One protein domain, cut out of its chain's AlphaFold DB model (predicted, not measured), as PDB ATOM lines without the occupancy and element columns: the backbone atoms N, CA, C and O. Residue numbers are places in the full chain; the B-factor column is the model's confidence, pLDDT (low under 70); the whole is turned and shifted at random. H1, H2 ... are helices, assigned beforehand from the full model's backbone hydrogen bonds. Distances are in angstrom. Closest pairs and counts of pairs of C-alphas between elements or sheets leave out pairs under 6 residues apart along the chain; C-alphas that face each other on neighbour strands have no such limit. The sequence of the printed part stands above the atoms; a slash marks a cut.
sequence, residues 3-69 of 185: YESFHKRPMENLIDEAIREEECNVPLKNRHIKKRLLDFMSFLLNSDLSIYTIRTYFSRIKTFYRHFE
ATOM      1  N   TYR A   3     180.340 200.568 296.997       90.75
ATOM      2  CA  TYR A   3     180.819 201.951 296.941       90.75
ATOM      3  C   TYR A   3     180.156 202.878 297.978       90.75
ATOM      4  O   TYR A   3     180.844 203.588 298.706       90.75
ATOM      5  N   GLU A   4     178.829 202.814 298.113       91.25
ATOM      6  CA  GLU A   4     178.069 203.587 299.111       91.25
ATOM      7  C   GLU A   4     178.453 203.184 300.533       91.25
ATOM      8  O   GLU A   4     178.675 204.033 301.395       91.25
ATOM      9  N   SER A   5     178.594 201.873 300.767       90.94
ATOM     10  CA  SER A   5     179.023 201.332 302.057       90.94
ATOM     11  C   SER A   5     180.416 201.825 302.448       90.94
ATOM     12  O   SER A   5     180.642 202.149 303.611       90.94
ATOM     13  N   PHE A   6     181.338 201.926 301.483       92.62
ATOM     14  CA  PHE A   6     182.686 202.444 301.714       92.62
ATOM     15  C   PHE A   6     182.677 203.933 302.083       92.62
ATOM     16  O   PHE A   6     183.294 204.332 303.070       92.62
ATOM     17  N   HIS A   7     181.937 204.753 301.334       91.50
ATOM     18  CA  HIS A   7     181.859 206.192 301.591       91.50
ATOM     19  C   HIS A   7     180.887 206.579 302.711       91.50
ATOM     20  O   HIS A   7     180.843 207.753 303.079       91.50
ATOM     21  N   LYS A   8     180.124 205.618 303.254       92.50
ATOM     22  CA  LYS A   8     179.065 205.830 304.257       92.50
ATOM     23  C   LYS A   8     178.082 206.928 303.837       92.50
ATOM     24  O   LYS A   8     177.622 207.718 304.657       92.50
ATOM     25  N   ARG A   9     177.809 207.005 302.535       90.94
ATOM     26  CA  ARG A   9     176.916 207.983 301.912       90.94
ATOM     27  C   ARG A   9     176.110 207.284 300.819       90.94
ATOM     28  O   ARG A   9     176.692 206.460 300.109       90.94
ATOM     29  N   PRO A  10     174.812 207.596 300.680       93.00
ATOM     30  CA  PRO A  10     174.025 207.102 299.558       93.00
ATOM     31  C   PRO A  10     174.572 207.677 298.250       93.00
ATOM     32  O   PRO A  10     175.185 208.750 298.244       93.00
ATOM     33  N   MET A  11     174.357 206.963 297.147       89.62
ATOM     34  CA  MET A  11     174.888 207.359 295.845       89.62
ATOM     35  C   MET A  11     174.336 208.711 295.375       89.62
ATOM     36  O   MET A  11     175.085 209.488 294.792       89.62
ATOM     37  N   GLU A  12     173.079 209.019 295.698       92.38
ATOM     38  CA  GLU A  12     172.420 210.309 295.430       92.38
ATOM     39  C   GLU A  12     173.261 211.484 295.947       92.38
ATOM     40  O   GLU A  12     173.691 212.331 295.175       92.38
ATOM     41  N   ASN A  13     173.661 211.449 297.223       93.25
ATOM     42  CA  ASN A  13     174.488 212.507 297.815       93.25
ATOM     43  C   ASN A  13     175.863 212.654 297.139       93.25
ATOM     44  O   ASN A  13     176.454 213.734 297.166       93.25
ATOM     45  N   LEU A  14     176.417 211.564 296.596       92.62
ATOM     46  CA  LEU A  14     177.697 211.586 295.880       92.62
ATOM     47  C   LEU A  14     177.550 212.172 294.471       92.62
ATOM     48  O   LEU A  14     178.507 212.747 293.956       92.62
ATOM     49  N   ILE A  15     176.376 212.019 293.861       93.06
ATOM     50  CA  ILE A  15     176.016 212.631 292.582       93.06
ATOM     51  C   ILE A  15     175.751 214.117 292.782       93.06
ATOM     52  O   ILE A  15     176.371 214.920 292.099       93.06
ATOM     53  N   ASP A  16     174.941 214.493 293.771       94.00
ATOM     54  CA  ASP A  16     174.641 215.897 294.077       94.00
ATOM     55  C   ASP A  16     175.907 216.693 294.419       94.00
ATOM     56  O   ASP A  16     176.008 217.892 294.171       94.00
ATOM     57  N   GLU A  17     176.900 216.046 295.033       93.69
ATOM     58  CA  GLU A  17     178.234 216.620 295.221       93.69
ATOM     59  C   GLU A  17     178.916 216.907 293.876       93.69
ATOM     60  O   GLU A  17     179.372 218.025 293.663       93.69
ATOM     61  N   ALA A  18     178.946 215.934 292.964       92.75
ATOM     62  CA  ALA A  18     179.592 216.078 291.663       92.75
ATOM     63  C   ALA A  18     178.880 217.086 290.741       92.75
ATOM     64  O   ALA A  18     179.555 217.878 290.087       92.75
ATOM     65  N   ILE A  19     177.542 217.113 290.745       92.06
ATOM     66  CA  ILE A  19     176.739 218.092 289.994       92.06
ATOM     67  C   ILE A  19     177.037 219.506 290.497       92.06
ATOM     68  O   ILE A  19     177.359 220.388 289.706       92.06
ATOM     69  N   ARG A  20     177.035 219.723 291.820       93.69
ATOM     70  CA  ARG A  20     177.370 221.038 292.393       93.69
ATOM     71  C   ARG A  20     178.776 221.499 292.020       93.69
ATOM     72  O   ARG A  20     178.988 222.687 291.794       93.69
ATOM     73  N   GLU A  21     179.746 220.587 291.962       93.00
ATOM     74  CA  GLU A  21     181.103 220.909 291.508       93.00
ATOM     75  C   GLU A  21     181.145 221.324 290.029       93.00
ATOM     76  O   GLU A  21     181.900 222.232 289.677       93.00
ATOM     77  N   GLU A  22     180.341 220.692 289.172       90.31
ATOM     78  CA  GLU A  22     180.188 221.068 287.762       90.31
ATOM     79  C   GLU A  22     179.531 222.440 287.602       90.31
ATOM     80  O   GLU A  22     180.088 223.303 286.923       90.31
ATOM     81  N   GLU A  23     178.424 222.687 288.302       91.31
ATOM     82  CA  GLU A  23     177.721 223.977 288.307       91.31
ATOM     83  C   GLU A  23     178.611 225.119 288.823       91.31
ATOM     84  O   GLU A  23     178.600 226.232 288.294       91.31
ATOM     85  N   CYS A  24     179.452 224.835 289.821       92.62
ATOM     86  CA  CYS A  24     180.430 225.778 290.363       92.62
ATOM     87  C   CYS A  24     181.699 225.921 289.501       92.62
ATOM     88  O   CYS A  24     182.644 226.589 289.924       92.62
ATOM     89  N   ASN A  25     181.751 225.311 288.308       89.12
ATOM     90  CA  ASN A  25     182.903 225.325 287.400       89.12
ATOM     91  C   ASN A  25     184.217 224.868 288.064       89.12
ATOM     92  O   ASN A  25     185.307 225.346 287.736       89.12
ATOM     93  N   VAL A  26     184.139 223.925 289.008       90.25
ATOM     94  CA  VAL A  26     185.327 223.365 289.655       90.25
ATOM     95  C   VAL A  26     186.130 222.584 288.607       90.25
ATOM     96  O   VAL A  26     185.594 221.657 287.982       90.25
ATOM     97  N   PRO A  27     187.429 222.896 288.417       87.31
ATOM     98  CA  PRO A  27     188.262 222.189 287.454       87.31
ATOM     99  C   PRO A  27     188.244 220.682 287.704       87.31
ATOM    100  O   PRO A  27     188.436 220.246 288.838       87.31
ATOM    101  N   LEU A  28     188.116 219.881 286.641       86.06
ATOM    102  CA  LEU A  28     187.996 218.416 286.707       86.06
ATOM    103  C   LEU A  28     189.073 217.746 287.584       86.06
ATOM    104  O   LEU A  28     188.806 216.787 288.304       86.06
ATOM    105  N   LYS A  29     190.298 218.290 287.571       85.00
ATOM    106  CA  LYS A  29     191.427 217.819 288.391       85.00
ATOM    107  C   LYS A  29     191.232 217.982 289.907       85.00
ATOM    108  O   LYS A  29     191.853 217.233 290.656       85.00
ATOM    109  N   ASN A  30     190.413 218.944 290.328       85.75
ATOM    110  CA  ASN A  30     190.185 219.327 291.722       85.75
ATOM    111  C   ASN A  30     188.873 218.759 292.285       85.75
ATOM    112  O   ASN A  30     188.616 218.920 293.475       85.75
ATOM    113  N   ARG A  31     188.056 218.106 291.450       90.25
ATOM    114  CA  ARG A  31     186.784 217.512 291.868       90.25
ATOM    115  C   ARG A  31     186.996 216.362 292.845       90.25
ATOM    116  O   ARG A  31     187.902 215.533 292.676       90.25
ATOM    117  N   HIS A  32     186.119 216.256 293.837       92.56
ATOM    118  CA  HIS A  32     186.211 215.244 294.893       92.56
ATOM    119  C   HIS A  32     186.065 213.821 294.349       92.56
ATOM    120  O   HIS A  32     186.658 212.883 294.892       92.56
ATOM    121  N   ILE A  33     185.349 213.661 293.232       91.62
ATOM    122  CA  ILE A  33     185.165 212.378 292.551       91.62
ATOM    123  C   ILE A  33     186.495 211.670 292.255       91.62
ATOM    124  O   ILE A  33     186.599 210.462 292.461       91.62
ATOM    125  N   LYS A  34     187.553 212.405 291.874       89.75
ATOM    126  CA  LYS A  34     188.871 211.812 291.598       89.75
ATOM    127  C   LYS A  34     189.435 211.131 292.840       89.75
ATOM    128  O   LYS A  34     189.850 209.976 292.781       89.75
ATOM    129  N   LYS A  35     189.427 211.849 293.964       90.81
ATOM    130  CA  LYS A  35     189.927 211.351 295.247       90.81
ATOM    131  C   LYS A  35     189.115 210.145 295.713       90.81
ATOM    132  O   LYS A  35     189.693 209.119 296.037       90.81
ATOM    133  N   ARG A  36     187.783 210.224 295.641       91.25
ATOM    134  CA  ARG A  36     186.889 209.122 296.029       91.25
ATOM    135  C   ARG A  36     187.137 207.853 295.223       91.25
ATOM    136  O   ARG A  36     187.178 206.767 295.796       91.25
ATOM    137  N   LEU A  37     187.305 207.981 293.905       90.88
ATOM    138  CA  LEU A  37     187.593 206.842 293.037       90.88
ATOM    139  C   LEU A  37     188.942 206.202 293.385       90.88
ATOM    140  O   LEU A  37     189.014 204.979 293.430       90.88
ATOM    141  N   LEU A  38     189.975 206.997 293.681       89.69
ATOM    142  CA  LEU A  38     191.281 206.488 294.113       89.69
ATOM    143  C   LEU A  38     191.221 205.823 295.496       89.69
ATOM    144  O   LEU A  38     191.712 204.709 295.646       89.69
ATOM    145  N   ASP A  39     190.559 206.445 296.475       91.88
ATOM    146  CA  ASP A  39     190.401 205.891 297.826       91.88
ATOM    147  C   ASP A  39     189.663 204.543 297.782       91.88
ATOM    148  O   ASP A  39     190.064 203.568 298.423       91.88
ATOM    149  N   PHE A  40     188.607 204.460 296.967       92.19
ATOM    150  CA  PHE A  40     187.880 203.214 296.749       92.19
ATOM    151  C   PHE A  40     188.726 202.171 296.007       92.19
ATOM    152  O   PHE A  40     188.622 200.978 296.288       92.19
ATOM    153  N   MET A  41     189.597 202.603 295.091       88.62
ATOM    154  CA  MET A  41     190.544 201.729 294.396       88.62
ATOM    155  C   MET A  41     191.501 201.070 295.376       88.62
ATOM    156  O   MET A  41     191.634 199.849 295.372       88.62
ATOM    157  N   SER A  42     192.118 201.871 296.244       89.56
ATOM    158  CA  SER A  42     193.014 201.393 297.291       89.56
ATOM    159  C   SER A  42     192.295 200.440 298.243       89.56
ATOM    160  O   SER A  42     192.834 199.393 298.581       89.56
ATOM    161  N   PHE A  43     191.051 200.743 298.622       91.88
ATOM    162  CA  PHE A  43     190.234 199.839 299.431       91.88
ATOM    163  C   PHE A  43     189.989 198.485 298.752       91.88
ATOM    164  O   PHE A  43     190.101 197.448 299.402       91.88
ATOM    165  N   LEU A  44     189.672 198.476 297.455       89.81
ATOM    166  CA  LEU A  44     189.440 197.237 296.715       89.81
ATOM    167  C   LEU A  44     190.727 196.434 296.489       89.81
ATOM    168  O   LEU A  44     190.680 195.211 296.574       89.81
ATOM    169  N   LEU A  45     191.860 197.091 296.240       86.88
ATOM    170  CA  LEU A  45     193.165 196.431 296.104       86.88
ATOM    171  C   LEU A  45     193.658 195.819 297.421       86.88
ATOM    172  O   LEU A  45     194.288 194.771 297.404       86.88
ATOM    173  N   ASN A  46     193.340 196.450 298.554       88.06
ATOM    174  CA  ASN A  46     193.624 195.915 299.889       88.06
ATOM    175  C   ASN A  46     192.615 194.844 300.336       88.06
ATOM    176  O   ASN A  46     192.747 194.290 301.425       88.06
ATOM    177  N   SER A  47     191.582 194.580 299.535       86.50
ATOM    178  CA  SER A  47     190.640 193.498 299.790       86.50
ATOM    179  C   SER A  47     191.037 192.252 299.009       86.50
ATOM    180  O   SER A  47     191.607 192.362 297.927       86.50
ATOM    181  N   ASP A  48     190.692 191.074 299.528       86.75
ATOM    182  CA  ASP A  48     190.936 189.780 298.876       86.75
ATOM    183  C   ASP A  48     189.964 189.549 297.701       86.75
ATOM    184  O   ASP A  48     189.096 188.676 297.707       86.75
ATOM    185  N   LEU A  49     190.006 190.448 296.717       86.12
ATOM    186  CA  LEU A  49     189.181 190.415 295.519       86.12
ATOM    187  C   LEU A  49     190.047 190.219 294.285       86.12
ATOM    188  O   LEU A  49     191.084 190.857 294.112       86.12
ATOM    189  N   SER A  50     189.544 189.418 293.349       84.69
ATOM    190  CA  SER A  50     190.188 189.292 292.048       84.69
ATOM    191  C   SER A  50     190.165 190.617 291.284       84.69
ATOM    192  O   SER A  50     189.184 191.368 291.302       84.69
ATOM    193  N   ILE A  51     191.223 190.862 290.516       83.75
ATOM    194  CA  ILE A  51     191.369 192.018 289.621       83.75
ATOM    195  C   ILE A  51     190.128 192.225 288.741       83.75
ATOM    196  O   ILE A  51     189.649 193.347 288.574       83.75
ATOM    197  N   TYR A  52     189.576 191.144 288.183       84.25
ATOM    198  CA  TYR A  52     188.388 191.208 287.329       84.25
ATOM    199  C   TYR A  52     187.164 191.744 288.084       84.25
ATOM    200  O   TYR A  52     186.394 192.561 287.567       84.25
ATOM    201  N   THR A  53     187.018 191.329 289.340       88.31
ATOM    202  CA  THR A  53     185.960 191.809 290.225       88.31
ATOM    203  C   THR A  53     186.132 193.301 290.502       88.31
ATOM    204  O   THR A  53     185.171 194.060 290.373       88.31
ATOM    205  N   ILE A  54     187.359 193.750 290.788       88.62
ATOM    206  CA  ILE A  54     187.689 195.171 290.983       88.62
ATOM    207  C   ILE A  54     187.326 195.986 289.732       88.62
ATOM    208  O   ILE A  54     186.598 196.976 289.829       88.62
ATOM    209  N   ARG A  55     187.733 195.532 288.537       86.50
ATOM    210  CA  ARG A  55     187.385 196.176 287.254       86.50
ATOM    211  C   ARG A  55     185.876 196.263 287.045       86.50
ATOM    212  O   ARG A  55     185.383 197.295 286.596       86.50
ATOM    213  N   THR A  56     185.136 195.217 287.410       89.44
ATOM    214  CA  THR A  56     183.670 195.193 287.316       89.44
ATOM    215  C   THR A  56     183.029 196.221 288.249       89.44
ATOM    216  O   THR A  56     182.133 196.951 287.823       89.44
ATOM    217  N   TYR A  57     183.504 196.338 289.495       91.19
ATOM    218  CA  TYR A  57     183.051 197.385 290.417       91.19
ATOM    219  C   TYR A  57     183.303 198.785 289.844       91.19
ATOM    220  O   TYR A  57     182.376 199.593 289.790       91.19
ATOM    221  N   PHE A  58     184.513 199.054 289.346       90.19
ATOM    222  CA  PHE A  58     184.851 200.342 288.733       90.19
ATOM    223  C   PHE A  58     184.021 200.646 287.494       90.19
ATOM    224  O   PHE A  58     183.534 201.764 287.353       90.19
ATOM    225  N   SER A  59     183.833 199.669 286.605       89.81
ATOM    226  CA  SER A  59     183.017 199.855 285.407       89.81
ATOM    227  C   SER A  59     181.592 200.250 285.774       89.81
ATOM    228  O   SER A  59     181.064 201.181 285.181       89.81
ATOM    229  N   ARG A  60     180.989 199.602 286.781       91.88
ATOM    230  CA  ARG A  60     179.635 199.940 287.247       91.88
ATOM    231  C   ARG A  60     179.554 201.368 287.775       91.88
ATOM    232  O   ARG A  60     178.643 202.090 287.397       91.88
ATOM    233  N   ILE A  61     180.519 201.786 288.595       92.25
ATOM    234  CA  ILE A  61     180.564 203.147 289.152       92.25
ATOM    235  C   ILE A  61     180.741 204.182 288.036       92.25
ATOM    236  O   ILE A  61     180.000 205.160 287.989       92.25
ATOM    237  N   LYS A  62     181.674 203.948 287.102       91.06
ATOM    238  CA  LYS A  62     181.891 204.830 285.945       91.06
ATOM    239  C   LYS A  62     180.625 204.952 285.094       91.06
ATOM    240  O   LYS A  62     180.261 206.058 284.718       91.06
ATOM    241  N   THR A  63     179.948 203.836 284.810       92.00
ATOM    242  CA  THR A  63     178.670 203.838 284.086       92.00
ATOM    243  C   THR A  63     177.598 204.614 284.844       92.00
ATOM    244  O   THR A  63     176.849 205.351 284.218       92.00
ATOM    245  N   PHE A  64     177.546 204.494 286.173       92.19
ATOM    246  CA  PHE A  64     176.565 205.206 286.985       92.19
ATOM    247  C   PHE A  64     176.761 206.723 286.918       92.19
ATOM    248  O   PHE A  64     175.824 207.428 286.586       92.19
ATOM    249  N   TYR A  65     177.979 207.232 287.130       92.75
ATOM    250  CA  TYR A  65     178.251 208.670 286.986       92.75
ATOM    251  C   TYR A  65     177.977 209.182 285.567       92.75
ATOM    252  O   TYR A  65     177.357 210.226 285.403       92.75
ATOM    253  N   ARG A  66     178.360 208.411 284.541       92.88
ATOM    254  CA  ARG A  66     178.073 208.751 283.138       92.88
ATOM    255  C   ARG A  66     176.581 208.777 282.811       92.88
ATOM    256  O   ARG A  66     176.191 209.510 281.915       92.88
ATOM    257  N   HIS A  67     175.760 207.976 283.493       94.25
ATOM    258  CA  HIS A  67     174.308 207.992 283.311       94.25
ATOM    259  C   HIS A  67     173.692 209.336 283.720       94.25
ATOM    260  O   HIS A  67     172.739 209.772 283.088       94.25
ATOM    261  N   PHE A  68     174.276 210.001 284.720       92.81
ATOM    262  CA  PHE A  68     173.915 211.357 285.142       92.81
ATOM    263  C   PHE A  68     174.739 212.438 284.424       92.81
ATOM    264  O   PHE A  68     174.841 213.551 284.920       92.81
ATOM    265  N   GLU A  69     175.362 212.098 283.289       91.19
ATOM    266  CA  GLU A  69     176.132 213.015 282.432       91.19
ATOM    267  C   GLU A  69     177.336 213.701 283.108       91.19
ATOM    268  O   GLU A  69     177.916 214.624 282.548       91.19
TER     269      GLU A  69
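Overview. This is residues 3 to 69 of the 185 residues of an uncharacterized protein of Methanosphaera sp (UniProt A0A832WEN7). Two long helices, H3 and H4, run side by side in opposite ways and meet near the end where their link joins them, and the shorter helices H1 and H2 lie over one side of this pair. H2 lies near the other end, close to the first residues of H3 and the last of H4, and residues 46 to 52 stick out at the linked end. The printed part has 67 residues with four named helices, H1 to H4 in that order, and no named strand; the class is all helix. It is compact, with a radius of gyration of the C-alphas of 12.5 A, and its outline is elongated, spanning 38 by 21 by 20 A.

Arrangement. H1, residues 3 to 7, is close to but not clearly touching H2, residues 11 to 23; their closest C-alphas, Glu 4 and Met 11, are 5.9 A apart. H2 is close to but not clearly touching H3, residues 32 to 45, at a steep tilt of 38 degrees, opposite ways; their closest C-alphas, Ala 18 and Ile 33, are 6.7 A apart. H3 and H4, residues 51 to 67, form a helical hairpin at a shallow tilt of 20 degrees, opposite ways. They only just touch, with 3 pairs of C-alphas within 8 A, through residues 41 to 45 of H3 alone and residue 54 of H4 alone; the closest C-alphas, Leu 44 and Ile 54, are 6.3 A apart. H2 and H4 are close but not clearly touching, with their closest C-alphas, Ile 15 and Tyr 65, 7.2 A apart. In H1, H2, H3 and H4 every O i to N i+4 pair is within hydrogen-bond range.

Along the chain. H1 begins at C-alpha 3, (180.819, 201.951, 296.941), and is 6.4 A long from first to last C-alpha. H2 measures 18.5 A and H3 20.1 A. H4, 24.2 A, ends at C-alpha 67, (174.308, 207.992, 283.311).

Size, cuts and confidence. The two C-alphas farthest apart, Cys 24 and Asp 48, are 38.5 A apart. The printed part has no cut and no long link. Its mean pLDDT is 90.4, and no printed residue is under 70.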